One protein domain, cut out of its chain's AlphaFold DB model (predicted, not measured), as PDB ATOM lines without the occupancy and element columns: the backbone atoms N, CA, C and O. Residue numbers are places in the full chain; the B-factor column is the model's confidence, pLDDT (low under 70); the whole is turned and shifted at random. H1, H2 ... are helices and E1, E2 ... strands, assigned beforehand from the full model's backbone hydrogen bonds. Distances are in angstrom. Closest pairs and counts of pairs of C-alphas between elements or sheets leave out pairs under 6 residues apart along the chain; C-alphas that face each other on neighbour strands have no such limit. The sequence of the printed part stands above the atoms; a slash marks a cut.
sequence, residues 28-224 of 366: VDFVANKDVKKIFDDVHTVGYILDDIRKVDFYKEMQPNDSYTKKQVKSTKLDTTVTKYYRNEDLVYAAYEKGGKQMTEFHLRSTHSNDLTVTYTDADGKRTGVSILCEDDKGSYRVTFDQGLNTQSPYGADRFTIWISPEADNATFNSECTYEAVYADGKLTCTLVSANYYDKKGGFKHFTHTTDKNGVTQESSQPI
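AT A GLANCE: This is residues 28 to 224 of the 366 residues of an uncharacterized protein of Clostridiales bacterium (UniProt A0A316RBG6). One long, twisted wall of strands, E2 to E13, curls round two short helices, H1 and H2, and its strands follow one another across it as they do along the chain. E1 is added beside part of E11, where the sheet branches, and the long link of residues 54 to 68 runs from H2 away to the edge strand E2. The printed part has 197 residues, with two named helices and 13 named strands in the order E1, H1, H2, then E2 to E13; the class is mostly strand. E2 to E13 form a meander, each strand the antiparallel neighbour of the one before, while E1 is parallel to E11. The whole is compact, with a radius of gyration of the C-alphas of 18.6 A, and spans 56 by 40 by 31 A.

HOW THE PARTS SIT: E1, residues 28 to 31, is an edge strand parallel to E11, residues 187 to 198, at 38 degrees, with N 29 and O 188 2.9 A apart. H1, residues 34 to 41, is on the sheet; its closest C-alphas to E11 are those of Val 36 and Tyr 197, 7.3 A. H2, residues 46 to 53, is on it too; its closest C-alphas to E8, residues 139 to 145, are those of Ile 49 and Tyr 141, 7.8 A. H1 and H2 meet only through their link, and in both each O i to N i+4 pair is within hydrogen-bond range. E2, residues 69 to 75, and E3, residues 80 to 87, form an antiparallel hairpin at 152 degrees, with N 71 and O 84 2.8 A apart. E4, 90 to 98, E5, 101 to 109, E6, 115 to 123, and E7, 126 to 135, follow; E7 and E8 are a hairpin, with N 132 and O 143 2.9 A apart. E9, 159 to 166, and E10, 176 to 184, come next, and N 180 of E10 is 2.8 A from O 191 of E11. E11 bends by 57 degrees at residue 195. E1 and E12, residues 204 to 211, lie on one side of E11, E10 on the other side. E13, residues 217 to 223, forms a hairpin with E12, with N 208 and O 220 2.9 A apart; E13 and E2 are apart.

IN THESE COORDINATES: E1 begins at C-alpha 28, (-49.001, 25.608, -27.218). E2 begins at C-alpha 69, (-19.339, 1.315, -11.503), and E13 ends at C-alpha 223, (-30.785, 48.736, -30.277). E11 is 31.2 A long from first to last C-alpha, E7 27.9 A and E6 26.4 A.

THE WHOLE: The C-alphas farthest apart, of Asp 66 and Lys 201, are 58.1 A apart. The printed part has no cut; the links H2 to E2 and E8 to E9 are long. Confidence is under 70 at residue 32 and residues 168 to 174, 198 to 205, 211 to 218 and 220 to 224.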
ATOM      1  N   VAL A  28     -50.184  24.771 -27.441       78.00
ATOM      2  CA  VAL A  28     -49.001  25.608 -27.218       78.00
ATOM      3  C   VAL A  28     -49.164  26.913 -27.985       78.00
ATOM      4  O   VAL A  28     -49.086  26.931 -29.214       78.00
ATOM      5  N   ASP A  29     -49.369  28.004 -27.255       80.69
ATOM      6  CA  ASP A  29     -49.372  29.356 -27.810       80.69
ATOM      7  C   ASP A  29     -47.982  29.984 -27.665       80.69
ATOM      8  O   ASP A  29     -47.359  29.928 -26.604       80.69
ATOM      9  N   PHE A  30     -47.512  30.624 -28.734       75.94
ATOM     10  CA  PHE A  30     -46.228  31.317 -28.774       75.94
ATOM     11  C   PHE A  30     -46.432  32.824 -28.891       75.94
ATOM     12  O   PHE A  30     -46.902  33.313 -29.920       75.94
ATOM     13  N   VAL A  31     -46.029  33.558 -27.855       76.00
ATOM     14  CA  VAL A  31     -46.006  35.024 -27.840       76.00
ATOM     15  C   VAL A  31     -44.555  35.450 -28.035       76.00
ATOM     16  O   VAL A  31     -43.766  35.447 -27.095       76.00
ATOM     17  N   ALA A  32     -44.168  35.709 -29.284       67.00
ATOM     18  CA  ALA A  32     -42.784  36.008 -29.635       67.00
ATOM     19  C   ALA A  32     -42.680  36.931 -30.849       67.00
ATOM     20  O   ALA A  32     -43.423  36.794 -31.827       67.00
ATOM     21  N   ASN A  33     -41.669  37.799 -30.831       71.62
ATOM     22  CA  ASN A  33     -41.278  38.558 -32.005       71.62
ATOM     23  C   ASN A  33     -40.806  37.595 -33.112       71.62
ATOM     24  O   ASN A  33     -39.871  36.819 -32.911       71.62
ATOM     25  N   LYS A  34     -41.451  37.635 -34.285       74.31
ATOM     26  CA  LYS A  34     -41.223  36.659 -35.372       74.31
ATOM     27  C   LYS A  34     -39.781  36.620 -35.880       74.31
ATOM     28  O   LYS A  34     -39.315  35.551 -36.267       74.31
ATOM     29  N   ASP A  35     -39.092  37.761 -35.884       71.94
ATOM     30  CA  ASP A  35     -37.710  37.834 -36.358       71.94
ATOM     31  C   ASP A  35     -36.737  37.252 -35.329       71.94
ATOM     32  O   ASP A  35     -35.850  36.495 -35.711       71.94
ATOM     33  N   VAL A  36     -36.964  37.509 -34.034       77.06
ATOM     34  CA  VAL A  36     -36.207  36.865 -32.946       77.06
ATOM     35  C   VAL A  36     -36.451  35.359 -32.943       77.06
ATOM     36  O   VAL A  36     -35.499  34.584 -32.949       77.06
ATOM     37  N   LYS A  37     -37.721  34.932 -32.996       81.44
ATOM     38  CA  LYS A  37     -38.087  33.510 -32.971       81.44
ATOM     39  C   LYS A  37     -37.370  32.735 -34.075       81.44
ATOM     40  O   LYS A  37     -36.823  31.677 -33.796       81.44
ATOM     41  N   LYS A  38     -37.317  33.282 -35.298       82.69
ATOM     42  CA  LYS A  38     -36.630  32.633 -36.420       82.69
ATOM     43  C   LYS A  38     -35.143  32.382 -36.135       82.69
ATOM     44  O   LYS A  38     -34.665  31.300 -36.437       82.69
ATOM     45  N   ILE A  39     -34.436  33.355 -35.554       81.06
ATOM     46  CA  ILE A  39     -32.995  33.242 -35.264       81.06
ATOM     47  C   ILE A  39     -32.719  32.090 -34.290       81.06
ATOM     48  O   ILE A  39     -31.801  31.307 -34.508       81.06
ATOM     49  N   PHE A  40     -33.523  31.959 -33.232       86.56
ATOM     50  CA  PHE A  40     -33.313  30.920 -32.221       86.56
ATOM     51  C   PHE A  40     -33.949  29.568 -32.580       86.56
ATOM     52  O   PHE A  40     -33.455  28.543 -32.121       86.56
ATOM     53  N   ASP A  41     -34.970  29.534 -33.445       87.38
ATOM     54  CA  ASP A  41     -35.512  28.292 -34.021       87.38
ATOM     55  C   ASP A  41     -34.459  27.521 -34.842       87.38
ATOM     56  O   ASP A  41     -34.493  26.289 -34.852       87.38
ATOM     57  N   ASP A  42     -33.528  28.226 -35.502       84.69
ATOM     58  CA  ASP A  42     -32.427  27.616 -36.264       84.69
ATOM     59  C   ASP A  42     -31.406  26.900 -35.340       84.69
ATOM     60  O   ASP A  42     -30.766  25.932 -35.769       84.69
ATOM     61  N   VAL A  43     -31.323  27.311 -34.062       87.25
ATOM     62  CA  VAL A  43     -30.572  26.638 -32.982       87.25
ATOM     63  C   VAL A  43     -31.412  25.497 -32.396       87.25
ATOM     64  O   VAL A  43     -31.191  24.324 -32.701       87.25
ATOM     65  N   HIS A  44     -32.434  25.848 -31.611       88.75
ATOM     66  CA  HIS A  44     -33.372  24.920 -30.990       88.75
ATOM     67  C   HIS A  44     -34.779  25.519 -31.013       88.75
ATOM     68  O   HIS A  44     -35.057  26.540 -30.384       88.75
ATOM     69  N   THR A  45     -35.718  24.851 -31.679       90.12
ATOM     70  CA  THR A  45     -37.129  25.248 -31.577       90.12
ATOM     71  C   THR A  45     -37.656  24.971 -30.167       90.12
ATOM     72  O   THR A  45     -37.344  23.946 -29.562       90.12
ATOM     73  N   VAL A  46     -38.545  25.818 -29.646       88.94
ATOM     74  CA  VAL A  46     -39.185  25.529 -28.347       88.94
ATOM     75  C   VAL A  46     -40.014  24.232 -28.392       88.94
ATOM     76  O   VAL A  46     -40.146  23.561 -27.376       88.94
ATOM     77  N   GLY A  47     -40.516  23.818 -29.565       89.44
ATOM     78  CA  GLY A  47     -41.188  22.522 -29.738       89.44
ATOM     79  C   GLY A  47     -40.280  21.332 -29.402       89.44
ATOM     80  O   GLY A  47     -40.652  20.513 -28.567       89.44
ATOM     81  N   TYR A  48     -39.064  21.309 -29.964       89.44
ATOM     82  CA  TYR A  48     -38.009  20.338 -29.631       89.44
ATOM     83  C   TYR A  48     -37.797  20.266 -28.109       89.44
ATOM     84  O   TYR A  48     -37.797  19.187 -27.519       89.44
ATOM     85  N   ILE A  49     -37.661  21.430 -27.463       93.19
ATOM     86  CA  ILE A  49     -37.355  21.530 -26.028       93.19
ATOM     87  C   ILE A  49     -38.510  20.968 -25.182       93.19
ATOM     88  O   ILE A  49     -38.281  20.252 -24.209       93.19
ATOM     89  N   LEU A  50     -39.759  21.243 -25.566       91.62
ATOM     90  CA  LEU A  50     -40.947  20.719 -24.886       91.62
ATOM     91  C   LEU A  50     -41.087  19.194 -25.018       91.62
ATOM     92  O   LEU A  50     -41.547  18.554 -24.073       91.62
ATOM     93  N   ASP A  51     -40.666  18.605 -26.138       89.31
ATOM     94  CA  ASP A  51     -40.695  17.150 -26.339       89.31
ATOM     95  C   ASP A  51     -39.628  16.404 -25.523       89.31
ATOM     96  O   ASP A  51     -39.872  15.273 -25.090       89.31
ATOM     97  N   ASP A  52     -38.490  17.046 -25.238       90.69
ATOM     98  CA  ASP A  52     -37.515  16.556 -24.258       90.69
ATOM     99  C   ASP A  52     -38.050  16.674 -22.823       90.69
ATOM    100  O   ASP A  52     -38.037  15.689 -22.080       90.69
ATOM    101  N   ILE A  53     -38.583  17.846 -22.442       90.56
ATOM    102  CA  ILE A  53     -39.152  18.103 -21.105       90.56
ATOM    103  C   ILE A  53     -40.207  17.052 -20.733       90.56
ATOM    104  O   ILE A  53     -40.163  16.504 -19.632       90.56
ATOM    105  N   ARG A  54     -41.132  16.733 -21.649       87.38
ATOM    106  CA  ARG A  54     -42.223  15.757 -21.433       87.38
ATOM    107  C   ARG A  54     -41.744  14.345 -21.070       87.38
ATOM    108  O   ARG A  54     -42.538  13.552 -20.571       87.38
ATOM    109  N   LYS A  55     -40.476  14.010 -21.329       85.19
ATOM    110  CA  LYS A  55     -39.880  12.691 -21.038       85.19
ATOM    111  C   LYS A  55     -38.951  12.703 -19.823       85.19
ATOM    112  O   LYS A  55     -38.422  11.653 -19.452       85.19
ATOM    113  N   VAL A  56     -38.754  13.862 -19.193       89.69
ATOM    114  CA  VAL A  56     -38.004  13.980 -17.941       89.69
ATOM    115  C   VAL A  56     -38.903  13.620 -16.762       89.69
ATOM    116  O   VAL A  56     -39.961  14.202 -16.551       89.69
ATOM    117  N   ASP A  57     -38.445  12.670 -15.949       90.88
ATOM    118  CA  ASP A  57     -39.038  12.377 -14.647       90.88
ATOM    119  C   ASP A  57     -38.521  13.386 -13.610       90.88
ATOM    120  O   ASP A  57     -37.416  13.268 -13.084       90.88
ATOM    121  N   PHE A  58     -39.338  14.392 -13.302       90.56
ATOM    122  CA  PHE A  58     -39.022  15.481 -12.367       90.56
ATOM    123  C   PHE A  58     -38.707  15.026 -10.935       90.56
ATOM    124  O   PHE A  58     -38.074  15.761 -10.167       90.56
ATOM    125  N   TYR A  59     -39.113  13.807 -10.581       89.00
ATOM    126  CA  TYR A  59     -38.961  13.219  -9.254       89.00
ATOM    127  C   TYR A  59     -38.038  12.000  -9.273       89.00
ATOM    128  O   TYR A  59     -37.986  11.253  -8.299       89.00
ATOM    129  N   LYS A  60     -37.251  11.839 -10.345       89.88
ATOM    130  CA  LYS A  60     -36.333  10.717 -10.502       89.88
ATOM    131  C   LYS A  60     -35.367  10.611  -9.328       89.88
ATOM    132  O   LYS A  60     -34.660  11.564  -8.978       89.88
ATOM    133  N   GLU A  61     -35.296   9.405  -8.784       87.56
ATOM    134  CA  GLU A  61     -34.303   8.979  -7.806       87.56
ATOM    135  C   GLU A  61     -33.414   7.897  -8.415       87.56
ATOM    136  O   GLU A  61     -33.842   7.085  -9.242       87.56
ATOM    137  N   MET A  62     -32.145   7.878  -8.019       84.56
ATOM    138  CA  MET A  62     -31.213   6.850  -8.465       84.56
ATOM    139  C   MET A  62     -31.295   5.653  -7.532       84.56
ATOM    140  O   MET A  62     -31.122   5.787  -6.325       84.56
ATOM    141  N   GLN A  63     -31.484   4.477  -8.121       84.19
ATOM    142  CA  GLN A  63     -31.444   3.191  -7.432       84.19
ATOM    143  C   GLN A  63     -30.235   2.408  -7.970       84.19
ATOM    144  O   GLN A  63     -30.353   1.715  -8.988       84.19
ATOM    145  N   PRO A  64     -29.033   2.569  -7.379       78.06
ATOM    146  CA  PRO A  64     -27.850   1.856  -7.831       78.06
ATOM    147  C   PRO A  64     -27.985   0.352  -7.592       78.06
ATOM    148  O   PRO A  64     -28.418  -0.088  -6.532       78.06
ATOM    149  N   ASN A  65     -27.542  -0.427  -8.568       86.12
ATOM    150  CA  ASN A  65     -27.371  -1.871  -8.493       86.12
ATOM    151  C   ASN A  65     -26.009  -2.257  -9.097       86.12
ATOM    152  O   ASN A  65     -25.264  -1.393  -9.570       86.12
ATOM    153  N   ASP A  66     -25.713  -3.553  -9.137       87.44
ATOM    154  CA  ASP A  66     -24.417  -4.089  -9.577       87.44
ATOM    155  C   ASP A  66     -24.082  -3.821 -11.063       87.44
ATOM    156  O   ASP A  66     -22.964  -4.085 -11.497       87.44
ATOM    157  N   SER A  67     -25.007  -3.252 -11.854       89.00
ATOM    158  CA  SER A  67     -24.737  -2.814 -13.237       89.00
ATOM    159  C   SER A  67     -23.988  -1.478 -13.347       89.00
ATOM    160  O   SER A  67     -23.705  -1.043 -14.466       89.00
ATOM    161  N   TYR A  68     -23.691  -0.808 -12.224       92.06
ATOM    162  CA  TYR A  68     -23.000   0.483 -12.216       92.06
ATOM    163  C   TYR A  68     -21.647   0.449 -11.500       92.06
ATOM    164  O   TYR A  68     -21.533   0.040 -10.345       92.06
ATOM    165  N   THR A  69     -20.638   1.047 -12.128       94.06
ATOM    166  CA  THR A  69     -19.339   1.315 -11.503       94.06
ATOM    167  C   THR A  69     -19.387   2.650 -10.761       94.06
ATOM    168  O   THR A  69     -19.458   3.712 -11.384       94.06
ATOM    169  N   LYS A  70     -19.317   2.616  -9.427       94.50
ATOM    170  CA  LYS A  70     -19.219   3.810  -8.571       94.50
ATOM    171  C   LYS A  70     -17.774   4.324  -8.507       94.50
ATOM    172  O   LYS A  70     -16.858   3.554  -8.238       94.50
ATOM    173  N   LYS A  71     -17.570   5.633  -8.674       94.75
ATOM    174  CA  LYS A  71     -16.293   6.333  -8.438       94.75
ATOM    175  C   LYS A  71     -16.531   7.570  -7.567       94.75
ATOM    176  O   LYS A  71     -17.534   8.256  -7.732       94.75
ATOM    177  N   GLN A  72     -15.607   7.877  -6.661       94.19
ATOM    178  CA  GLN A  72     -15.594   9.144  -5.919       94.19
ATOM    179  C   GLN A  72     -14.434  10.003  -6.416       94.19
ATOM    180  O   GLN A  72     -13.312   9.516  -6.540       94.19
ATOM    181  N   VAL A  73     -14.714  11.264  -6.742       94.19
ATOM    182  CA  VAL A  73     -13.761  12.183  -7.375       94.19
ATOM    183  C   VAL A  73     -13.792  13.516  -6.637       94.19
ATOM    184  O   VAL A  73     -14.851  14.132  -6.520       94.19
ATOM    185  N   LYS A  74     -12.639  13.991  -6.156       91.44
ATOM    186  CA  LYS A  74     -12.533  15.330  -5.567       91.44
ATOM    187  C   LYS A  74     -12.584  16.378  -6.684       91.44
ATOM    188  O   LYS A  74     -11.735  16.372  -7.570       91.44
ATOM    189  N   SER A  75     -13.578  17.260  -6.649       87.50
ATOM    190  CA  SER A  75     -13.750  18.344  -7.617       87.50
ATOM    191  C   SER A  75     -13.133  19.629  -7.080       87.50
ATOM    192  O   SER A  75     -13.610  20.182  -6.094       87.50
ATOM    193  N   THR A  76     -12.102  20.137  -7.754       82.81
ATOM    194  CA  THR A  76     -11.494  21.443  -7.445       82.81
ATOM    195  C   THR A  76     -12.427  22.613  -7.764       82.81
ATOM    196  O   THR A  76     -12.389  23.623  -7.073       82.81
ATOM    197  N   LYS A  77     -13.308  22.473  -8.768       82.69
ATOM    198  CA  LYS A  77     -14.288  23.503  -9.170       82.69
ATOM    199  C   LYS A  77     -15.422  23.691  -8.153       82.69
ATOM    200  O   LYS A  77     -16.033  24.753  -8.115       82.69
ATOM    201  N   LEU A  78     -15.732  22.652  -7.377       84.06
ATOM    202  CA  LEU A  78     -16.837  22.635  -6.407       84.06
ATOM    203  C   LEU A  78     -16.359  22.556  -4.944       84.06
ATOM    204  O   LEU A  78     -17.196  22.540  -4.050       84.06
ATOM    205  N   ASP A  79     -15.044  22.438  -4.724       86.38
ATOM    206  CA  ASP A  79     -14.385  22.114  -3.444       86.38
ATOM    207  C   ASP A  79     -15.079  21.000  -2.633       86.38
ATOM    208  O   ASP A  79     -15.244  21.063  -1.417       86.38
ATOM    209  N   THR A  80     -15.526  19.951  -3.330       89.00
ATOM    210  CA  THR A  80     -16.300  18.851  -2.738       89.00
ATOM    211  C   THR A  80     -15.988  17.513  -3.403       89.00
ATOM    212  O   THR A  80     -15.368  17.450  -4.470       89.00
ATOM    213  N   THR A  81     -16.431  16.417  -2.789       92.19
ATOM    214  CA  THR A  81     -16.356  15.078  -3.386       92.19
ATOM    215  C   THR A  81     -17.616  14.803  -4.195       92.19
ATOM    216  O   THR A  81     -18.715  14.736  -3.653       92.19
ATOM    217  N   VAL A  82     -17.447  14.579  -5.497       95.25
ATOM    218  CA  VAL A  82     -18.516  14.143  -6.396       95.25
ATOM    219  C   VAL A  82     -18.537  12.619  -6.430       95.25
ATOM    220  O   VAL A  82     -17.527  11.980  -6.736       95.25
ATOM    221  N   THR A  83     -19.691  12.024  -6.146       94.69
ATOM    222  CA  THR A  83     -19.926  10.596  -6.373       94.69
ATOM    223  C   THR A  83     -20.491  10.416  -7.776       94.69
ATOM    224  O   THR A  83     -21.555  10.940  -8.077       94.69
ATOM    225  N   LYS A  84     -19.793   9.669  -8.631       95.44
ATOM    226  CA  LYS A  84     -20.185   9.377 -10.014       95.44
ATOM    227  C   LYS A  84     -20.510   7.897 -10.182       95.44
ATOM    228  O   LYS A  84     -19.829   7.049  -9.605       95.44
ATOM    229  N   TYR A  85     -21.517   7.590 -10.987       94.69
ATOM    230  CA  TYR A  85     -21.893   6.230 -11.362       94.69
ATOM    231  C   TYR A  85     -21.857   6.097 -12.883       94.69
ATOM    232  O   TYR A  85     -22.387   6.943 -13.607       94.69
ATOM    233  N   TYR A  86     -21.221   5.027 -13.347       93.81
ATOM    234  CA  TYR A  86     -20.985   4.748 -14.759       93.81
ATOM    235  C   TYR A  86     -21.643   3.433 -15.171       93.81
ATOM    236  O   TYR A  86     -21.643   2.488 -14.382       93.81
ATOM    237  N   ARG A  87     -22.131   3.339 -16.407       92.31
ATOM    238  CA  ARG A  87     -22.585   2.089 -17.039       92.31
ATOM    239  C   ARG A  87     -21.897   1.982 -18.391       92.31
ATOM    240  O   ARG A  87     -22.009   2.908 -19.173       92.31
ATOM    241  N   ASN A  88     -21.215   0.869 -18.665       90.56
ATOM    242  CA  ASN A  88     -20.463   0.668 -19.914       90.56
ATOM    243  C   ASN A  88     -19.503   1.835 -20.235       90.56
ATOM    244  O   ASN A  88     -19.427   2.284 -21.367       90.56
ATOM    245  N   GLU A  89     -18.797   2.333 -19.215       89.12
ATOM    246  CA  GLU A  89     -17.914   3.517 -19.260       89.12
ATOM    247  C   GLU A  89     -18.606   4.883 -19.423       89.12
ATOM    248  O   GLU A  89     -18.026   5.884 -18.996       89.12
ATOM    249  N   ASP A  90     -19.863   4.934 -19.872       90.44
ATOM    250  CA  ASP A  90     -20.666   6.161 -19.917       90.44
ATOM    251  C   ASP A  90     -21.017   6.661 -18.508       90.44
ATOM    252  O   ASP A  90     -21.448   5.896 -17.634       90.44
ATOM    253  N   LEU A  91     -20.857   7.966 -18.271       93.12
ATOM    254  CA  LEU A  91     -21.333   8.618 -17.053       93.12
ATOM    255  C   LEU A  91     -22.856   8.744 -17.131       93.12
ATOM    256  O   LEU A  91     -23.361   9.454 -17.988       93.12
ATOM    257  N   VAL A  92     -23.583   8.097 -16.219       93.88
ATOM    258  CA  VAL A  92     -25.061   8.116 -16.205       93.88
ATOM    259  C   VAL A  92     -25.639   8.940 -15.061       93.88
ATOM    260  O   VAL A  92     -26.775   9.403 -15.144       93.88
ATOM    261  N   TYR A  93     -24.868   9.122 -13.986       94.81
ATOM    262  CA  TYR A  93     -25.309   9.837 -12.794       94.81
ATOM    263  C   TYR A  93     -24.136  10.448 -12.023       94.81
ATOM    264  O   TYR A  93     -23.087   9.809 -11.862       94.81
ATOM    265  N   ALA A  94     -24.342  11.633 -11.455       94.94
ATOM    266  CA  ALA A  94     -23.453  12.234 -10.467       94.94
ATOM    267  C   ALA A  94     -24.239  12.821  -9.283       94.94
ATOM    268  O   ALA A  94     -25.377  13.244  -9.426       94.94
ATOM    269  N   ALA A  95     -23.629  12.863  -8.099       94.69
ATOM    270  CA  ALA A  95     -24.198  13.502  -6.916       94.69
ATOM    271  C   ALA A  95     -23.115  14.198  -6.090       94.69
ATOM    272  O   ALA A  95     -22.019  13.657  -5.905       94.69
ATOM    273  N   TYR A  96     -23.423  15.398  -5.606       94.50
ATOM    274  CA  TYR A  96     -22.516  16.255  -4.842       94.50
ATOM    275  C   TYR A  96     -23.292  17.296  -4.035       94.50
ATOM    276  O   TYR A  96     -24.429  17.617  -4.360       94.50
ATOM    277  N   GLU A  97     -22.675  17.856  -2.999       92.00
ATOM    278  CA  GLU A  97     -23.249  18.992  -2.277       92.00
ATOM    279  C   GLU A  97     -22.776  20.316  -2.898       92.00
ATOM    280  O   GLU A  97     -21.614  20.447  -3.289       92.00
ATOM    281  N   LYS A  98     -23.662  21.313  -2.985       89.56
ATOM    282  CA  LYS A  98     -23.327  22.674  -3.420       89.56
ATOM    283  C   LYS A  98     -24.125  23.693  -2.613       89.56
ATOM    284  O   LYS A  98     -25.338  23.800  -2.766       89.56
ATOM    285  N   GLY A  99     -23.438  24.468  -1.773       87.00
ATOM    286  CA  GLY A  99     -24.056  25.538  -0.980       87.00
ATOM    287  C   GLY A  99     -25.133  25.043  -0.008       87.00
ATOM    288  O   GLY A  99     -26.198  25.652   0.064       87.00
ATOM    289  N   GLY A 100     -24.889  23.923   0.684       88.06
ATOM    290  CA  GLY A 100     -25.845  23.315   1.619       88.06
ATOM    291  C   GLY A 100     -27.019  22.582   0.959       88.06
ATOM    292  O   GLY A 100     -27.938  22.163   1.657       88.06
ATOM    293  N   LYS A 101     -27.017  22.432  -0.373       92.31
ATOM    294  CA  LYS A 101     -28.027  21.675  -1.125       92.31
ATOM    295  C   LYS A 101     -27.421  20.420  -1.736       92.31
ATOM    296  O   LYS A 101     -26.297  20.456  -2.243       92.31
ATOM    297  N   GLN A 102     -28.185  19.334  -1.738       93.56
ATOM    298  CA  GLN A 102     -27.822  18.119  -2.454       93.56
ATOM    299  C   GLN A 102     -28.153  18.313  -3.936       93.56
ATOM    300  O   GLN A 102     -29.297  18.565  -4.310       93.56
ATOM    301  N   MET A 103     -27.135  18.193  -4.780       95.00
ATOM    302  CA  MET A 103     -27.260  18.223  -6.231       95.00
ATOM    303  C   MET A 103     -27.167  16.796  -6.760       95.00
ATOM    304  O   MET A 103     -26.317  16.012  -6.324       95.00
ATOM    305  N   THR A 104     -28.020  16.482  -7.723       95.44
ATOM    306  CA  THR A 104     -28.085  15.171  -8.366       95.44
ATOM    307  C   THR A 104     -28.195  15.377  -9.868       95.44
ATOM    308  O   THR A 104     -29.083  16.082 -10.319       95.44
ATOM    309  N   GLU A 105     -27.314  14.784 -10.658       96.12
ATOM    310  CA  GLU A 105     -27.288  14.883 -12.118       96.12
ATOM    311  C   GLU A 105     -27.577  13.512 -12.720       96.12
ATOM    312  O   GLU A 105     -27.003  12.511 -12.294       96.12
ATOM    313  N   PHE A 106     -28.440  13.470 -13.731       95.38
ATOM    314  CA  PHE A 106     -28.621  12.324 -14.613       95.38
ATOM    315  C   PHE A 106     -28.245  12.729 -16.031       95.38
ATOM    316  O   PHE A 106     -28.745  13.734 -16.534       95.38
ATOM    317  N   HIS A 107     -27.422  11.915 -16.680       93.75
ATOM    318  CA  HIS A 107     -27.062  12.099 -18.080       93.75
ATOM    319  C   HIS A 107     -27.891  11.127 -18.919       93.75
ATOM    320  O   HIS A 107     -27.921   9.918 -18.668       93.75
ATOM    321  N   LEU A 108     -28.642  11.691 -19.854       90.75
ATOM    322  CA  LEU A 108     -29.641  11.046 -20.693       90.75
ATOM    323  C   LEU A 108     -29.363  11.419 -22.156       90.75
ATOM    324  O   LEU A 108     -28.536  12.280 -22.446       90.75
ATOM    325  N   ARG A 109     -30.091  10.796 -23.082       88.88
ATOM    326  CA  ARG A 109     -30.149  11.234 -24.481       88.88
ATOM    327  C   ARG A 109     -31.462  11.967 -24.722       88.88
ATOM    328  O   ARG A 109     -32.502  11.517 -24.238       88.88
ATOM    329  N   SER A 110     -31.402  13.075 -25.455       83.69
ATOM    330  CA  SER A 110     -32.585  13.799 -25.915       83.69
ATOM    331  C   SER A 110     -33.413  12.941 -26.877       83.69
ATOM    332  O   SER A 110     -32.950  11.933 -27.418       83.69
ATOM    333  N   THR A 111     -34.636  13.378 -27.156       79.69
ATOM    334  CA  THR A 111     -35.499  12.810 -28.200       79.69
ATOM    335  C   THR A 111     -34.887  12.852 -29.600       79.69
ATOM    336  O   THR A 111     -35.308  12.087 -30.466       79.69
ATOM    337  N   HIS A 112     -33.864  13.685 -29.794       81.25
ATOM    338  CA  HIS A 112     -33.124  13.862 -31.038       81.25
ATOM    339  C   HIS A 112     -31.663  13.368 -30.934       81.25
ATOM    340  O   HIS A 112     -30.864  13.622 -31.825       81.25
ATOM    341  N   SER A 113     -31.337  12.574 -29.904       83.81
ATOM    342  CA  SER A 113     -30.032  11.918 -29.657       83.81
ATOM    343  C   SER A 113     -28.885  12.795 -29.122       83.81
ATOM    344  O   SER A 113     -27.779  12.284 -28.921       83.81
ATOM    345  N   ASN A 114     -29.139  14.060 -28.795       88.62
ATOM    346  CA  ASN A 114     -28.153  14.940 -28.157       88.62
ATOM    347  C   ASN A 114     -27.925  14.553 -26.685       88.62
ATOM    348  O   ASN A 114     -28.748  13.860 -26.079       88.62
ATOM    349  N   ASP A 115     -26.806  14.985 -26.102       90.62
ATOM    350  CA  ASP A 115     -26.518  14.762 -24.683       90.62
ATOM    351  C   ASP A 115     -27.357  15.698 -23.802       90.62
ATOM    352  O   ASP A 115     -27.341  16.918 -23.958       90.62
ATOM    353  N   LEU A 116     -28.106  15.107 -22.868       93.69
ATOM    354  CA  LEU A 116     -29.055  15.801 -22.005       93.69
ATOM    355  C   LEU A 116     -28.674  15.588 -20.539       93.69
ATOM    356  O   LEU A 116     -28.760  14.474 -20.023       93.69
ATOM    357  N   THR A 117     -28.295  16.650 -19.834       96.19
ATOM    358  CA  THR A 117     -28.033  16.598 -18.390       96.19
ATOM    359  C   THR A 117     -29.218  17.174 -17.627       96.19
ATOM    360  O   THR A 117     -29.530  18.358 -17.746       96.19
ATOM    361  N   VAL A 118     -29.871  16.345 -16.813       96.75
ATOM    362  CA  VAL A 118     -30.925  16.780 -15.891       96.75
ATOM    363  C   VAL A 118     -30.352  16.866 -14.485       96.75
ATOM    364  O   VAL A 118     -30.014  15.848 -13.880       96.75
ATOM    365  N   THR A 119     -30.251  18.083 -13.963       96.75
ATOM    366  CA  THR A 119     -29.831  18.369 -12.593       96.75
ATOM    367  C   THR A 119     -31.050  18.596 -11.707       96.75
ATOM    368  O   THR A 119     -31.926  19.399 -12.010       96.75
ATOM    369  N   TYR A 120     -31.072  17.933 -10.565       95.50
ATOM    370  CA  TYR A 120     -32.075  18.041  -9.522       95.50
ATOM    371  C   TYR A 120     -31.436  18.695  -8.294       95.50
ATOM    372  O   TYR A 120     -30.280  18.416  -7.966       95.50
ATOM    373  N   THR A 121     -32.180  19.583  -7.634       94.81
ATOM    374  CA  THR A 121     -31.720  20.322  -6.452       94.81
ATOM    375  C   THR A 121     -32.611  20.007  -5.260       94.81
ATOM    376  O   THR A 121     -33.765  20.446  -5.200       94.81
ATOM    377  N   ASP A 122     -32.055  19.291  -4.291       93.12
ATOM    378  CA  ASP A 122     -32.727  18.876  -3.065       93.12
ATOM    379  C   ASP A 122     -32.229  19.712  -1.869       93.12
ATOM    380  O   ASP A 122     -31.026  19.882  -1.660       93.12
ATOM    381  N   ALA A 123     -33.159  20.245  -1.076       91.69
ATOM    382  CA  ALA A 123     -32.886  20.948   0.179       91.69
ATOM    383  C   ALA A 123     -33.814  20.400   1.270       91.69
ATOM    384  O   ALA A 123     -34.982  20.121   1.000       91.69
ATOM    385  N   ASP A 124     -33.289  20.184   2.479       89.56
ATOM    386  CA  ASP A 124     -34.018  19.580   3.608       89.56
ATOM    387  C   ASP A 124     -34.751  18.266   3.250       89.56
ATOM    388  O   ASP A 124     -35.860  17.990   3.712       89.56
ATOM    389  N   GLY A 125     -34.136  17.459   2.375       85.94
ATOM    390  CA  GLY A 125     -34.695  16.196   1.880       85.94
ATOM    391  C   GLY A 125     -35.860  16.341   0.892       85.94
ATOM    392  O   GLY A 125     -36.571  15.368   0.660       85.94
ATOM    393  N   LYS A 126     -36.087  17.533   0.324       89.44
ATOM    394  CA  LYS A 126     -37.168  17.809  -0.635       89.44
ATOM    395  C   LYS A 126     -36.640  18.402  -1.936       89.44
ATOM    396  O   LYS A 126     -35.789  19.291  -1.920       89.44
ATOM    397  N   ARG A 127     -37.239  17.986  -3.052       91.69
ATOM    398  CA  ARG A 127     -37.015  18.557  -4.387       91.69
ATOM    399  C   ARG A 127     -37.450  20.020  -4.415       91.69
ATOM    400  O   ARG A 127     -38.632  20.322  -4.282       91.69
ATOM    401  N   THR A 128     -36.481  20.921  -4.577       90.44
ATOM    402  CA  THR A 128     -36.692  22.382  -4.656       90.44
ATOM    403  C   THR A 128     -36.492  22.957  -6.052       90.44
ATOM    404  O   THR A 128     -36.904  24.083  -6.300       90.44
ATOM    405  N   GLY A 129     -35.895  22.194  -6.969       92.75
ATOM    406  CA  GLY A 129     -35.853  22.571  -8.375       92.75
ATOM    407  C   GLY A 129     -35.290  21.484  -9.278       92.75
ATOM    408  O   GLY A 129     -34.638  20.540  -8.817       92.75
ATOM    409  N   VAL A 130     -35.540  21.652 -10.573       95.81
ATOM    410  CA  VAL A 130     -34.953  20.861 -11.661       95.81
ATOM    411  C   VAL A 130     -34.372  21.825 -12.692       95.81
ATOM    412  O   VAL A 130     -34.925  22.901 -12.923       95.81
ATOM    413  N   SER A 131     -33.268  21.454 -13.327       96.69
ATOM    414  CA  SER A 131     -32.762  22.122 -14.521       96.69
ATOM    415  C   SER A 131     -32.331  21.103 -15.563       96.69
ATOM    416  O   SER A 131     -31.613  20.160 -15.239       96.69
ATOM    417  N   ILE A 132     -32.738  21.312 -16.808       96.44
ATOM    418  CA  ILE A 132     -32.378  20.482 -17.958       96.44
ATOM    419  C   ILE A 132     -31.395  21.290 -18.805       96.44
ATOM    420  O   ILE A 132     -31.665  22.458 -19.073       96.44
ATOM    421  N   LEU A 133     -30.273  20.700 -19.207       96.44
ATOM    422  CA  LEU A 133     -29.278  21.290 -20.104       96.44
ATOM    423  C   LEU A 133     -29.031  20.333 -21.272       96.44
ATOM    424  O   LEU A 133     -28.761  19.154 -21.043       96.44
ATOM    425  N   CYS A 134     -29.098  20.850 -22.494       94.62
ATOM    426  CA  CYS A 134     -28.671  20.173 -23.715       94.62
ATOM    427  C   CYS A 134     -27.648  21.058 -24.425       94.62
ATOM    428  O   CYS A 134     -27.818  22.278 -24.445       94.62
ATOM    429  N   GLU A 135     -26.625  20.441 -25.004       90.62
ATOM    430  CA  GLU A 135     -25.538  21.097 -25.738       90.62
ATOM    431  C   GLU A 135     -25.280  20.275 -27.023       90.62
ATOM    432  O   GLU A 135     -25.240  19.042 -26.964       90.62
ATOM    433  N   ASP A 136     -25.188  20.932 -28.184       88.31
ATOM    434  CA  ASP A 136     -24.884  20.341 -29.498       88.31
ATOM    435  C   ASP A 136     -24.069  21.299 -30.396       88.31
ATOM    436  O   ASP A 136     -23.567  22.322 -29.939       88.31
ATOM    437  N   ASP A 137     -23.889  20.958 -31.676       86.25
ATOM    438  CA  ASP A 137     -23.098  21.735 -32.641       86.25
ATOM    439  C   ASP A 137     -23.737  23.073 -33.057       86.25
ATOM    440  O   ASP A 137     -23.080  23.925 -33.663       86.25
ATOM    441  N   LYS A 138     -25.017  23.281 -32.739       86.56
ATOM    442  CA  LYS A 138     -25.737  24.529 -32.998       86.56
ATOM    443  C   LYS A 138     -25.738  25.446 -31.794       86.56
ATOM    444  O   LYS A 138     -25.827  26.660 -31.985       86.56
ATOM    445  N   GLY A 139     -25.662  24.885 -30.589       89.06
ATOM    446  CA  GLY A 139     -25.559  25.619 -29.339       89.06
ATOM    447  C   GLY A 139     -26.117  24.846 -28.161       89.06
ATOM    448  O   GLY A 139     -25.886  23.653 -27.990       89.06
ATOM    449  N   SER A 140     -26.843  25.550 -27.302       92.06
ATOM    450  CA  SER A 140     -27.400  24.979 -26.087       92.06
ATOM    451  C   SER A 140     -28.780  25.530 -25.765       92.06
ATOM    452  O   SER A 140     -29.138  26.665 -26.097       92.06
ATOM    453  N   TYR A 141     -29.550  24.728 -25.035       95.06
ATOM    454  CA  TYR A 141     -30.693  25.228 -24.288       95.06
ATOM    455  C   TYR A 141     -30.622  24.786 -22.832       95.06
ATOM    456  O   TYR A 141     -30.143  23.701 -22.492       95.06
ATOM    457  N   ARG A 142     -31.165  25.631 -21.956       96.50
ATOM    458  CA  ARG A 142     -31.393  25.314 -20.550       96.50
ATOM    459  C   ARG A 142     -32.844  25.562 -20.185       96.50
ATOM    460  O   ARG A 142     -33.389  26.614 -20.488       96.50
ATOM    461  N   VAL A 143     -33.444  24.627 -19.466       97.25
ATOM    462  CA  VAL A 143     -34.774  24.782 -18.874       97.25
ATOM    463  C   VAL A 143     -34.632  24.789 -17.361       97.25
ATOM    464  O   VAL A 143     -33.931  23.929 -16.830       97.25
ATOM    465  N   THR A 144     -35.262  25.728 -16.654       96.81
ATOM    466  CA  THR A 144     -35.221  25.800 -15.184       96.81
ATOM    467  C   THR A 144     -36.614  25.815 -14.569       96.81
ATOM    468  O   THR A 144     -37.492  26.573 -14.979       96.81
ATOM    469  N   PHE A 145     -36.781  24.979 -13.547       94.88
ATOM    470  CA  PHE A 145     -38.020  24.737 -12.817       94.88
ATOM    471  C   PHE A 145     -37.799  25.075 -11.339       94.88
ATOM    472  O   PHE A 145     -37.706  24.195 -10.483       94.88
ATOM    473  N   ASP A 146     -37.621  26.363 -11.060       84.06
ATOM    474  CA  ASP A 146     -37.312  26.941  -9.747       84.06
ATOM    475  C   ASP A 146     -38.494  27.713  -9.126       84.06
ATOM    476  O   ASP A 146     -38.472  28.026  -7.937       84.06
ATOM    477  N   GLN A 147     -39.563  27.948  -9.895       83.62
ATOM    478  CA  GLN A 147     -40.804  28.604  -9.448       83.62
ATOM    479  C   GLN A 147     -41.815  27.647  -8.775       83.62
ATOM    480  O   GLN A 147     -42.917  28.064  -8.419       83.62
ATOM    481  N   GLY A 148     -41.440  26.381  -8.569       86.06
ATOM    482  CA  GLY A 148     -42.265  25.342  -7.945       86.06
ATOM    483  C   GLY A 148     -42.660  24.226  -8.915       86.06
ATOM    484  O   GLY A 148     -43.020  24.477 -10.060       86.06
ATOM    485  N   LEU A 149     -42.586  22.979  -8.445       90.38
ATOM    486  CA  LEU A 149     -42.951  21.791  -9.222       90.38
ATOM    487  C   LEU A 149     -44.407  21.387  -8.965       90.38
ATOM    488  O   LEU A 149     -44.895  21.490  -7.838       90.38
ATOM    489  N   ASN A 150     -45.070  20.865  -9.995       88.94
ATOM    490  CA  ASN A 150     -46.438  20.363  -9.944       88.94
ATOM    491  C   ASN A 150     -46.531  19.006 -10.662       88.94
ATOM    492  O   ASN A 150     -46.383  18.927 -11.879       88.94
ATOM    493  N   THR A 151     -46.850  17.944  -9.915       84.00
ATOM    494  CA  THR A 151     -47.044  16.582 -10.452       84.00
ATOM    495  C   THR A 151     -48.261  16.439 -11.367       84.00
ATOM    496  O   THR A 151     -48.370  15.435 -12.062       84.00
ATOM    497  N   GLN A 152     -49.188  17.403 -11.357       85.81
ATOM    498  CA  GLN A 152     -50.361  17.420 -12.237       85.81
ATOM    499  C   GLN A 152     -50.087  18.119 -13.577       85.81
ATOM    500  O   GLN A 152     -50.874  17.973 -14.512       85.81
ATOM    501  N   SER A 153     -48.986  18.872 -13.691       86.94
ATOM    502  CA  SER A 153     -48.580  19.480 -14.959       86.94
ATOM    503  C   SER A 153     -47.892  18.438 -15.851       86.94
ATOM    504  O   SER A 153     -46.959  17.774 -15.391       86.94
ATOM    505  N   PRO A 154     -48.248  18.337 -17.148       85.31
ATOM    506  CA  PRO A 154     -47.541  17.482 -18.106       85.31
ATOM    507  C   PRO A 154     -46.106  17.960 -18.403       85.31
ATOM    508  O   PRO A 154     -45.376  17.287 -19.126       85.31
ATOM    509  N   TYR A 155     -45.698  19.108 -17.851       87.81
ATOM    510  CA  TYR A 155     -44.344  19.665 -17.931       87.81
ATOM    511  C   TYR A 155     -43.635  19.697 -16.565       87.81
ATOM    512  O   TYR A 155     -42.644  20.404 -16.413       87.81
ATOM    513  N   GLY A 156     -44.162  19.011 -15.541       87.88
ATOM    514  CA  GLY A 156     -43.576  18.944 -14.192       87.88
ATOM    515  C   GLY A 156     -43.669  20.225 -13.350       87.88
ATOM    516  O   GLY A 156     -43.373  20.193 -12.156       87.88
ATOM    517  N   ALA A 157     -44.104  21.341 -13.938       92.19
ATOM    518  CA  ALA A 157     -44.398  22.609 -13.273       92.19
ATOM    519  C   ALA A 157     -45.454  23.403 -14.052       92.19
ATOM    520  O   ALA A 157     -45.623  23.213 -15.259       92.19
ATOM    521  N   ASP A 158     -46.121  24.338 -13.379       92.75
ATOM    522  CA  ASP A 158     -47.046  25.280 -14.029       92.75
ATOM    523  C   ASP A 158     -46.313  26.499 -14.614       92.75
ATOM    524  O   ASP A 158     -46.853  27.208 -15.460       92.75
ATOM    525  N   ARG A 159     -45.075  26.753 -14.170       94.06
ATOM    526  CA  ARG A 159     -44.219  27.861 -14.612       94.06
ATOM    527  C   ARG A 159     -42.766  27.412 -14.694       94.06
ATOM    528  O   ARG A 159     -42.250  26.829 -13.741       94.06
ATOM    529  N   PHE A 160     -42.108  27.698 -15.812       95.50
ATOM    530  CA  PHE A 160     -40.691  27.398 -16.018       95.50
ATOM    531  C   PHE A 160     -40.056  28.338 -17.043       95.50
ATOM    532  O   PHE A 160     -40.742  28.948 -17.863       95.50
ATOM    533  N   THR A 161     -38.732  28.450 -16.994       95.62
ATOM    534  CA  THR A 161     -37.957  29.315 -17.890       95.62
ATOM    535  C   THR A 161     -37.208  28.461 -18.903       95.62
ATOM    536  O   THR A 161     -36.596  27.465 -18.524       95.62
ATOM    537  N   ILE A 162     -37.225  28.855 -20.177       96.06
ATOM    538  CA  ILE A 162     -36.408  28.267 -21.245       96.06
ATOM    539  C   ILE A 162     -35.410  29.327 -21.704       96.06
ATOM    540  O   ILE A 162     -35.809  30.418 -22.095       96.06
ATOM    541  N   TRP A 163     -34.127  29.001 -21.693       95.56
ATOM    542  CA  TRP A 163     -33.031  29.814 -22.208       95.56
ATOM    543  C   TRP A 163     -32.379  29.088 -23.386       95.56
ATOM    544  O   TRP A 163     -32.218  27.869 -23.327       95.56
ATOM    545  N   ILE A 164     -32.026  29.811 -24.448       93.00
ATOM    546  CA  ILE A 164     -31.416  29.260 -25.669       93.00
ATOM    547  C   ILE A 164     -30.266  30.172 -26.095       93.00
ATOM    548  O   ILE A 164     -30.472  31.381 -26.217       93.00
ATOM    549  N   SER A 165     -29.097  29.595 -26.371       88.94
ATOM    550  CA  SER A 165     -27.910  30.275 -26.902       88.94
ATOM    551  C   SER A 165     -27.348  29.476 -28.079       88.94
ATOM    552  O   SER A 165     -27.197  28.264 -27.935       88.94
ATOM    553  N   PRO A 166     -26.996  30.092 -29.222       83.94
ATOM    554  CA  PRO A 166     -26.198  29.440 -30.249       83.94
ATOM    555  C   PRO A 166     -24.787  29.124 -29.733       83.94
ATOM    556  O   PRO A 166     -24.334  29.698 -28.738       83.94
ATOM    557  N   GLU A 167     -24.093  28.247 -30.452       77.94
ATOM    558  CA  GLU A 167     -22.672  27.956 -30.268       77.94
ATOM    559  C   GLU A 167     -21.817  29.120 -30.789       77.94
ATOM    560  O   GLU A 167     -22.186  29.789 -31.762       77.94
ATOM    561  N   ALA A 168     -20.660  29.351 -30.164       59.00
ATOM    562  CA  ALA A 168     -19.801  30.507 -30.444       59.00
ATOM    563  C   ALA A 168     -19.314  30.601 -31.908       59.00
ATOM    564  O   ALA A 168     -19.098  31.700 -32.413       59.00
ATOM    565  N   ASP A 169     -19.195  29.474 -32.614       50.16
ATOM    566  CA  ASP A 169     -18.802  29.454 -34.031       50.16
ATOM    567  C   ASP A 169     -19.958  29.842 -34.980       50.16
ATOM    568  O   ASP A 169     -19.722  30.302 -36.100       50.16
ATOM    569  N   ASN A 170     -21.213  29.693 -34.535       46.41
ATOM    570  CA  ASN A 170     -22.423  29.994 -35.314       46.41
ATOM    571  C   ASN A 170     -23.024  31.375 -35.004       46.41
ATOM    572  O   ASN A 170     -23.800  31.905 -35.803       46.41
ATOM    573  N   ALA A 171     -22.658  31.982 -33.875       47.84
ATOM    574  CA  ALA A 171     -23.005  33.356 -33.546       47.84
ATOM    575  C   ALA A 171     -21.743  34.153 -33.221       47.84
ATOM    576  O   ALA A 171     -21.075  33.901 -32.229       47.84
ATOM    577  N   THR A 172     -21.476  35.201 -34.002       44.31
ATOM    578  CA  THR A 172     -20.315  36.103 -33.847       44.31
ATOM    579  C   THR A 172     -20.275  36.844 -32.488       44.31
ATOM    580  O   THR A 172     -19.373  37.640 -32.249       44.31
ATOM    581  N   PHE A 173     -21.275  36.626 -31.623       51.81
ATOM    582  CA  PHE A 173     -21.504  37.244 -30.314       51.81
ATOM    583  C   PHE A 173     -22.391  36.329 -29.452       51.81
ATOM    584  O   PHE A 173     -23.163  35.542 -30.004       51.81
ATOM    585  N   ASN A 174     -22.391  36.531 -28.126       60.00
ATOM    586  CA  ASN A 174     -23.324  35.914 -27.164       60.00
ATOM    587  C   ASN A 174     -24.789  36.318 -27.438       60.00
ATOM    588  O   ASN A 174     -25.364  37.165 -26.749       60.00
ATOM    589  N   SER A 175     -25.389  35.736 -28.473       75.62
ATOM    590  CA  SER A 175     -26.819  35.845 -28.725       75.62
ATOM    591  C   SER A 175     -27.540  34.877 -27.799       75.62
ATOM    592  O   SER A 175     -27.156  33.723 -27.684       75.62
ATOM    593  N   GLU A 176     -28.599  35.320 -27.142       87.31
ATOM    594  CA  GLU A 176     -29.380  34.472 -26.244       87.31
ATOM    595  C   GLU A 176     -30.841  34.903 -26.271       87.31
ATOM    596  O   GLU A 176     -31.146  36.071 -26.522       87.31
ATOM    597  N   CYS A 177     -31.758  33.987 -25.987       89.25
ATOM    598  CA  CYS A 177     -33.144  34.337 -25.714       89.25
ATOM    599  C   CYS A 177     -33.675  33.588 -24.500       89.25
ATOM    600  O   CYS A 177     -33.245  32.477 -24.193       89.25
ATOM    601  N   THR A 178     -34.629  34.218 -23.821       92.00
ATOM    602  CA  THR A 178     -35.337  33.643 -22.683       92.00
ATOM    603  C   THR A 178     -36.832  33.659 -22.965       92.00
ATOM    604  O   THR A 178     -37.392  34.704 -23.305       92.00
ATOM    605  N   TYR A 179     -37.487  32.515 -22.785       92.31
ATOM    606  CA  TYR A 179     -38.937  32.376 -22.754       92.31
ATOM    607  C   TYR A 179     -39.403  32.043 -21.331       92.31
ATOM    608  O   TYR A 179     -38.834  31.169 -20.679       92.31
ATOM    609  N   GLU A 180     -40.478  32.682 -20.877       92.38
ATOM    610  CA  GLU A 180     -41.272  32.220 -19.737       92.38
ATOM    611  C   GLU A 180     -42.408  31.341 -20.274       92.38
ATOM    612  O   GLU A 180     -43.206  31.776 -21.112       92.38
ATOM    613  N   ALA A 181     -42.469  30.094 -19.819       93.06
ATOM    614  CA  ALA A 181     -43.503  29.137 -20.176       93.06
ATOM    615  C   ALA A 181     -44.479  28.972 -19.004       93.06
ATOM    616  O   ALA A 181     -44.071  28.659 -17.884       93.06
ATOM    617  N   VAL A 182     -45.770  29.188 -19.267       92.75
ATOM    618  CA  VAL A 182     -46.846  29.120 -18.269       92.75
ATOM    619  C   VAL A 182     -47.903  28.124 -18.730       92.75
ATOM    620  O   VAL A 182     -48.501  28.306 -19.791       92.75
ATOM    621  N   TYR A 183     -48.139  27.079 -17.942       91.88
ATOM    622  CA  TYR A 183     -49.210  26.108 -18.148       91.88
ATOM    623  C   TYR A 183     -50.405  26.453 -17.254       91.88
ATOM    624  O   TYR A 183     -50.286  26.484 -16.031       91.88
ATOM    625  N   ALA A 184     -51.555  26.718 -17.867       89.81
ATOM    626  CA  ALA A 184     -52.813  27.009 -17.185       89.81
ATOM    627  C   ALA A 184     -53.991  26.523 -18.040       89.81
ATOM    628  O   ALA A 184     -53.928  26.570 -19.267       89.81
ATOM    629  N   ASP A 185     -55.060  26.038 -17.407       87.44
ATOM    630  CA  ASP A 185     -56.322  25.658 -18.066       87.44
ATOM    631  C   ASP A 185     -56.167  24.718 -19.288       87.44
ATOM    632  O   ASP A 185     -56.878  24.827 -20.286       87.44
ATOM    633  N   GLY A 186     -55.213  23.778 -19.222       85.94
ATOM    634  CA  GLY A 186     -54.924  22.813 -20.298       85.94
ATOM    635  C   GLY A 186     -54.047  23.348 -21.440       85.94
ATOM    636  O   GLY A 186     -53.790  22.634 -22.412       85.94
ATOM    637  N   LYS A 187     -53.569  24.590 -21.329       89.44
ATOM    638  CA  LYS A 187     -52.843  25.328 -22.362       89.44
ATOM    639  C   LYS A 187     -51.466  25.758 -21.858       89.44
ATOM    640  O   LYS A 187     -51.340  26.296 -20.763       89.44
ATOM    641  N   LEU A 188     -50.433  25.565 -22.675       90.75
ATOM    642  CA  LEU A 188     -49.105  26.127 -22.436       90.75
ATOM    643  C   LEU A 188     -48.956  27.424 -23.237       90.75
ATOM    644  O   LEU A 188     -49.203  27.443 -24.439       90.75
ATOM    645  N   THR A 189     -48.518  28.502 -22.595       90.62
ATOM    646  CA  THR A 189     -48.157  29.754 -23.271       90.62
ATOM    647  C   THR A 189     -46.674  30.025 -23.063       90.62
ATOM    648  O   THR A 189     -46.243  30.241 -21.934       90.62
ATOM    649  N   CYS A 190     -45.901  30.020 -24.147       90.56
ATOM    650  CA  CYS A 190     -44.476  30.343 -24.149       90.56
ATOM    651  C   CYS A 190     -44.292  31.788 -24.627       90.56
ATOM    652  O   CYS A 190     -44.469  32.087 -25.811       90.56
ATOM    653  N   THR A 191     -43.940  32.679 -23.703       88.44
ATOM    654  CA  THR A 191     -43.728  34.109 -23.965       88.44
ATOM    655  C   THR A 191     -42.240  34.399 -24.034       88.44
ATOM    656  O   THR A 191     -41.531  34.143 -23.069       88.44
ATOM    657  N   LEU A 192     -41.757  34.939 -25.151       87.50
ATOM    658  CA  LEU A 192     -40.401  35.474 -25.259       87.50
ATOM    659  C   LEU A 192     -40.297  36.677 -24.313       87.50
ATOM    660  O   LEU A 192     -40.970  37.672 -24.551       87.50
ATOM    661  N   VAL A 193     -39.488  36.597 -23.255       87.00
ATOM    662  CA  VAL A 193     -39.344  37.673 -22.253       87.00
ATOM    663  C   VAL A 193     -38.117  38.550 -22.493       87.00
ATOM    664  O   VAL A 193     -38.168  39.755 -22.242       87.00
ATOM    665  N   SER A 194     -37.042  37.986 -23.042       85.50
ATOM    666  CA  SER A 194     -35.857  38.742 -23.452       85.50
ATOM    667  C   SER A 194     -35.117  38.076 -24.611       85.50
ATOM    668  O   SER A 194     -35.192  36.858 -24.789       85.50
ATOM    669  N   ALA A 195     -34.382  38.868 -25.395       84.62
ATOM    670  CA  ALA A 195     -33.347  38.345 -26.283       84.62
ATOM    671  C   ALA A 195     -32.242  39.364 -26.577       84.62
ATOM    672  O   ALA A 195     -32.504  40.558 -26.708       84.62
ATOM    673  N   ASN A 196     -31.030  38.862 -26.772       78.88
ATOM    674  CA  ASN A 196     -29.874  39.566 -27.313       78.88
ATOM    675  C   ASN A 196     -29.569  38.940 -28.680       78.88
ATOM    676  O   ASN A 196     -29.353  37.733 -28.752       78.88
ATOM    677  N   TYR A 197     -29.632  39.706 -29.772       75.44
ATOM    678  CA  TYR A 197     -29.561  39.143 -31.130       75.44
ATOM    679  C   TYR A 197     -29.134  40.165 -32.190       75.44
ATOM    680  O   TYR A 197     -29.260  41.375 -32.000       75.44
ATOM    681  N   TYR A 198     -28.684  39.676 -33.345       68.25
ATOM    682  CA  TYR A 198     -28.427  40.498 -34.530       68.25
ATOM    683  C   TYR A 198     -29.664  40.576 -35.421       68.25
ATOM    684  O   TYR A 198     -30.237  39.555 -35.798       68.25
ATOM    685  N   ASP A 199     -30.077  41.790 -35.792       66.88
ATOM    686  CA  ASP A 199     -31.080  41.959 -36.839       66.88
ATOM    687  C   ASP A 199     -30.500  41.640 -38.233       66.88
ATOM    688  O   ASP A 199     -29.290  41.531 -38.439       66.88
ATOM    689  N   LYS A 200     -31.380  41.521 -39.234       64.06
ATOM    690  CA  LYS A 200     -31.011  41.196 -40.628       64.06
ATOM    691  C   LYS A 200     -30.108  42.243 -41.306       64.06
ATOM    692  O   LYS A 200     -29.720  42.039 -42.452       64.06
ATOM    693  N   LYS A 201     -29.828  43.377 -40.654       61.16
ATOM    694  CA  LYS A 201     -28.929  44.441 -41.126       61.16
ATOM    695  C   LYS A 201     -27.578  44.422 -40.398       61.16
ATOM    696  O   LYS A 201     -26.778  45.324 -40.616       61.16
ATOM    697  N   GLY A 202     -27.332  43.437 -39.530       57.69
ATOM    698  CA  GLY A 202     -26.131  43.370 -38.695       57.69
ATOM    699  C   GLY A 202     -26.171  44.300 -37.477       57.69
ATOM    700  O   GLY A 202     -25.152  44.478 -36.817       57.69
ATOM    701  N   GLY A 203     -27.323  44.896 -37.155       60.06
ATOM    702  CA  GLY A 203     -27.480  45.727 -35.966       60.06
ATOM    703  C   GLY A 203     -27.806  44.883 -34.738       60.06
ATOM    704  O   GLY A 203     -28.817  44.181 -34.734       60.06
ATOM    705  N   PHE A 204     -27.002  44.984 -33.680       64.12
ATOM    706  CA  PHE A 204     -27.272  44.286 -32.422       64.12
ATOM    707  C   PHE A 204     -28.455  44.909 -31.665       64.12
ATOM    708  O   PHE A 204     -28.559  46.136 -31.526       64.12
ATOM    709  N   LYS A 205     -29.364  44.059 -31.189       69.88
ATOM    710  CA  LYS A 205     -30.636  44.422 -30.561       69.88
ATOM    711  C   LYS A 205     -30.802  43.730 -29.218       69.88
ATOM    712  O   LYS A 205     -30.479  42.553 -29.068       69.88
ATOM    713  N   HIS A 206     -31.426  44.457 -28.301       76.19
ATOM    714  CA  HIS A 206     -32.045  43.912 -27.108       76.19
ATOM    715  C   HIS A 206     -33.564  43.916 -27.293       76.19
ATOM    716  O   HIS A 206     -34.173  44.960 -27.543       76.19
ATOM    717  N   PHE A 207     -34.182  42.748 -27.180       79.38
ATOM    718  CA  PHE A 207     -35.623  42.599 -27.053       79.38
ATOM    719  C   PHE A 207     -35.982  42.394 -25.583       79.38
ATOM    720  O   PHE A 207     -35.347  41.600 -24.891       79.38
ATOM    721  N   THR A 208     -37.047  43.056 -25.140       79.38
ATOM    722  CA  THR A 208     -37.729  42.794 -23.870       79.38
ATOM    723  C   THR A 208     -39.231  42.738 -24.096       79.38
ATOM    724  O   THR A 208     -39.778  43.519 -24.875       79.38
ATOM    725  N   HIS A 209     -39.901  41.845 -23.378       77.69
ATOM    726  CA  HIS A 209     -41.352  41.818 -23.256       77.69
ATOM    727  C   HIS A 209     -41.707  41.999 -21.787       77.69
ATOM    728  O   HIS A 209     -41.205  41.282 -20.922       77.69
ATOM    729  N   THR A 210     -42.594  42.943 -21.500       70.88
ATOM    730  CA  THR A 210     -43.120  43.159 -20.150       70.88
ATOM    731  C   THR A 210     -44.631  43.013 -20.171       70.88
ATOM    732  O   THR A 210     -45.302  43.619 -21.001       70.88
ATOM    733  N   THR A 211     -45.178  42.213 -19.260       64.56
ATOM    734  CA  THR A 211     -46.624  42.123 -19.037       64.56
ATOM    735  C   THR A 211     -46.927  42.833 -17.727       64.56
ATOM    736  O   THR A 211     -46.403  42.447 -16.681       64.56
ATOM    737  N   ASP A 212     -47.733  43.892 -17.767       69.75
ATOM    738  CA  ASP A 212     -48.132  44.594 -16.551       69.75
ATOM    739  C   ASP A 212     -49.142  43.772 -15.722       69.75
ATOM    740  O   ASP A 212     -49.692  42.759 -16.160       69.75
ATOM    741  N   LYS A 213     -49.423  44.231 -14.500       67.25
ATOM    742  CA  LYS A 213     -50.383  43.592 -13.579       67.25
ATOM    743  C   LYS A 213     -51.829  43.497 -14.104       67.25
ATOM    744  O   LYS A 213     -52.647  42.838 -13.473       67.25
ATOM    745  N   ASN A 214     -52.157  44.193 -15.194       67.75
ATOM    746  CA  ASN A 214     -53.466  44.185 -15.844       67.75
ATOM    747  C   ASN A 214     -53.480  43.274 -17.088       67.75
ATOM    748  O   ASN A 214     -54.493  43.213 -17.783       67.75
ATOM    749  N   GLY A 215     -52.368  42.592 -17.391       56.50
ATOM    750  CA  GLY A 215     -52.203  41.776 -18.594       56.50
ATOM    751  C   GLY A 215     -51.825  42.572 -19.846       56.50
ATOM    752  O   GLY A 215     -51.822  42.006 -20.937       56.50
ATOM    753  N   VAL A 216     -51.501  43.867 -19.729       62.28
ATOM    754  CA  VAL A 216     -51.064  44.677 -20.871       62.28
ATOM    755  C   VAL A 216     -49.609  44.353 -21.182       62.28
ATOM    756  O   VAL A 216     -48.708  44.628 -20.390       62.28
ATOM    757  N   THR A 217     -49.383  43.780 -22.357       59.56
ATOM    758  CA  THR A 217     -48.060  43.422 -22.869       59.56
ATOM    759  C   THR A 217     -47.425  44.591 -23.622       59.56
ATOM    760  O   THR A 217     -48.043  45.136 -24.538       59.56
ATOM    761  N   GLN A 218     -46.184  44.937 -23.291       63.53
ATOM    762  CA  GLN A 218     -45.347  45.865 -24.048       63.53
ATOM    763  C   GLN A 218     -44.075  45.153 -24.513       63.53
ATOM    764  O   GLN A 218     -43.267  44.711 -23.694       63.53
ATOM    765  N   GLU A 219     -43.896  45.079 -25.831       71.88
ATOM    766  CA  GLU A 219     -42.640  44.684 -26.469       71.88
ATOM    767  C   GLU A 219     -41.764  45.922 -26.696       71.88
ATOM    768  O   GLU A 219     -42.229  46.948 -27.196       71.88
ATOM    769  N   SER A 220     -40.476  45.814 -26.382       64.69
ATOM    770  CA  SER A 220     -39.469  46.835 -26.657       64.69
ATOM    771  C   SER A 220     -38.262  46.174 -27.315       64.69
ATOM    772  O   SER A 220     -37.515  45.438 -26.671       64.69
ATOM    773  N   SER A 221     -38.084  46.429 -28.613       59.25
ATOM    774  CA  SER A 221     -36.855  46.114 -29.349       59.25
ATOM    775  C   SER A 221     -36.032  47.394 -29.443       59.25
ATOM    776  O   SER A 221     -36.270  48.239 -30.308       59.25
ATOM    777  N   GLN A 222     -35.095  47.564 -28.514       56.38
ATOM    778  CA  GLN A 222     -34.155  48.679 -28.535       56.38
ATOM    779  C   GLN A 222     -32.831  48.198 -29.129       56.38
ATOM    780  O   GLN A 222     -32.359  47.108 -28.799       56.38
ATOM    781  N   PRO A 223     -32.190  48.975 -30.017       54.31
ATOM    782  CA  PRO A 223     -30.785  48.736 -30.277       54.31
ATOM    783  C   PRO A 223     -30.015  49.001 -28.979       54.31
ATOM    784  O   PRO A 223     -30.296  49.967 -28.275       54.31
ATOM    785  N   ILE A 224     -29.013  48.174 -28.683       55.72
ATOM    786  CA  ILE A 224     -28.087  48.437 -27.561       55.72
ATOM    787  C   ILE A 224     -27.257  49.712 -27.828       55.72
ATOM    788  O   ILE A 224     -26.684  50.308 -26.919       55.72
TER     789      ILE A 224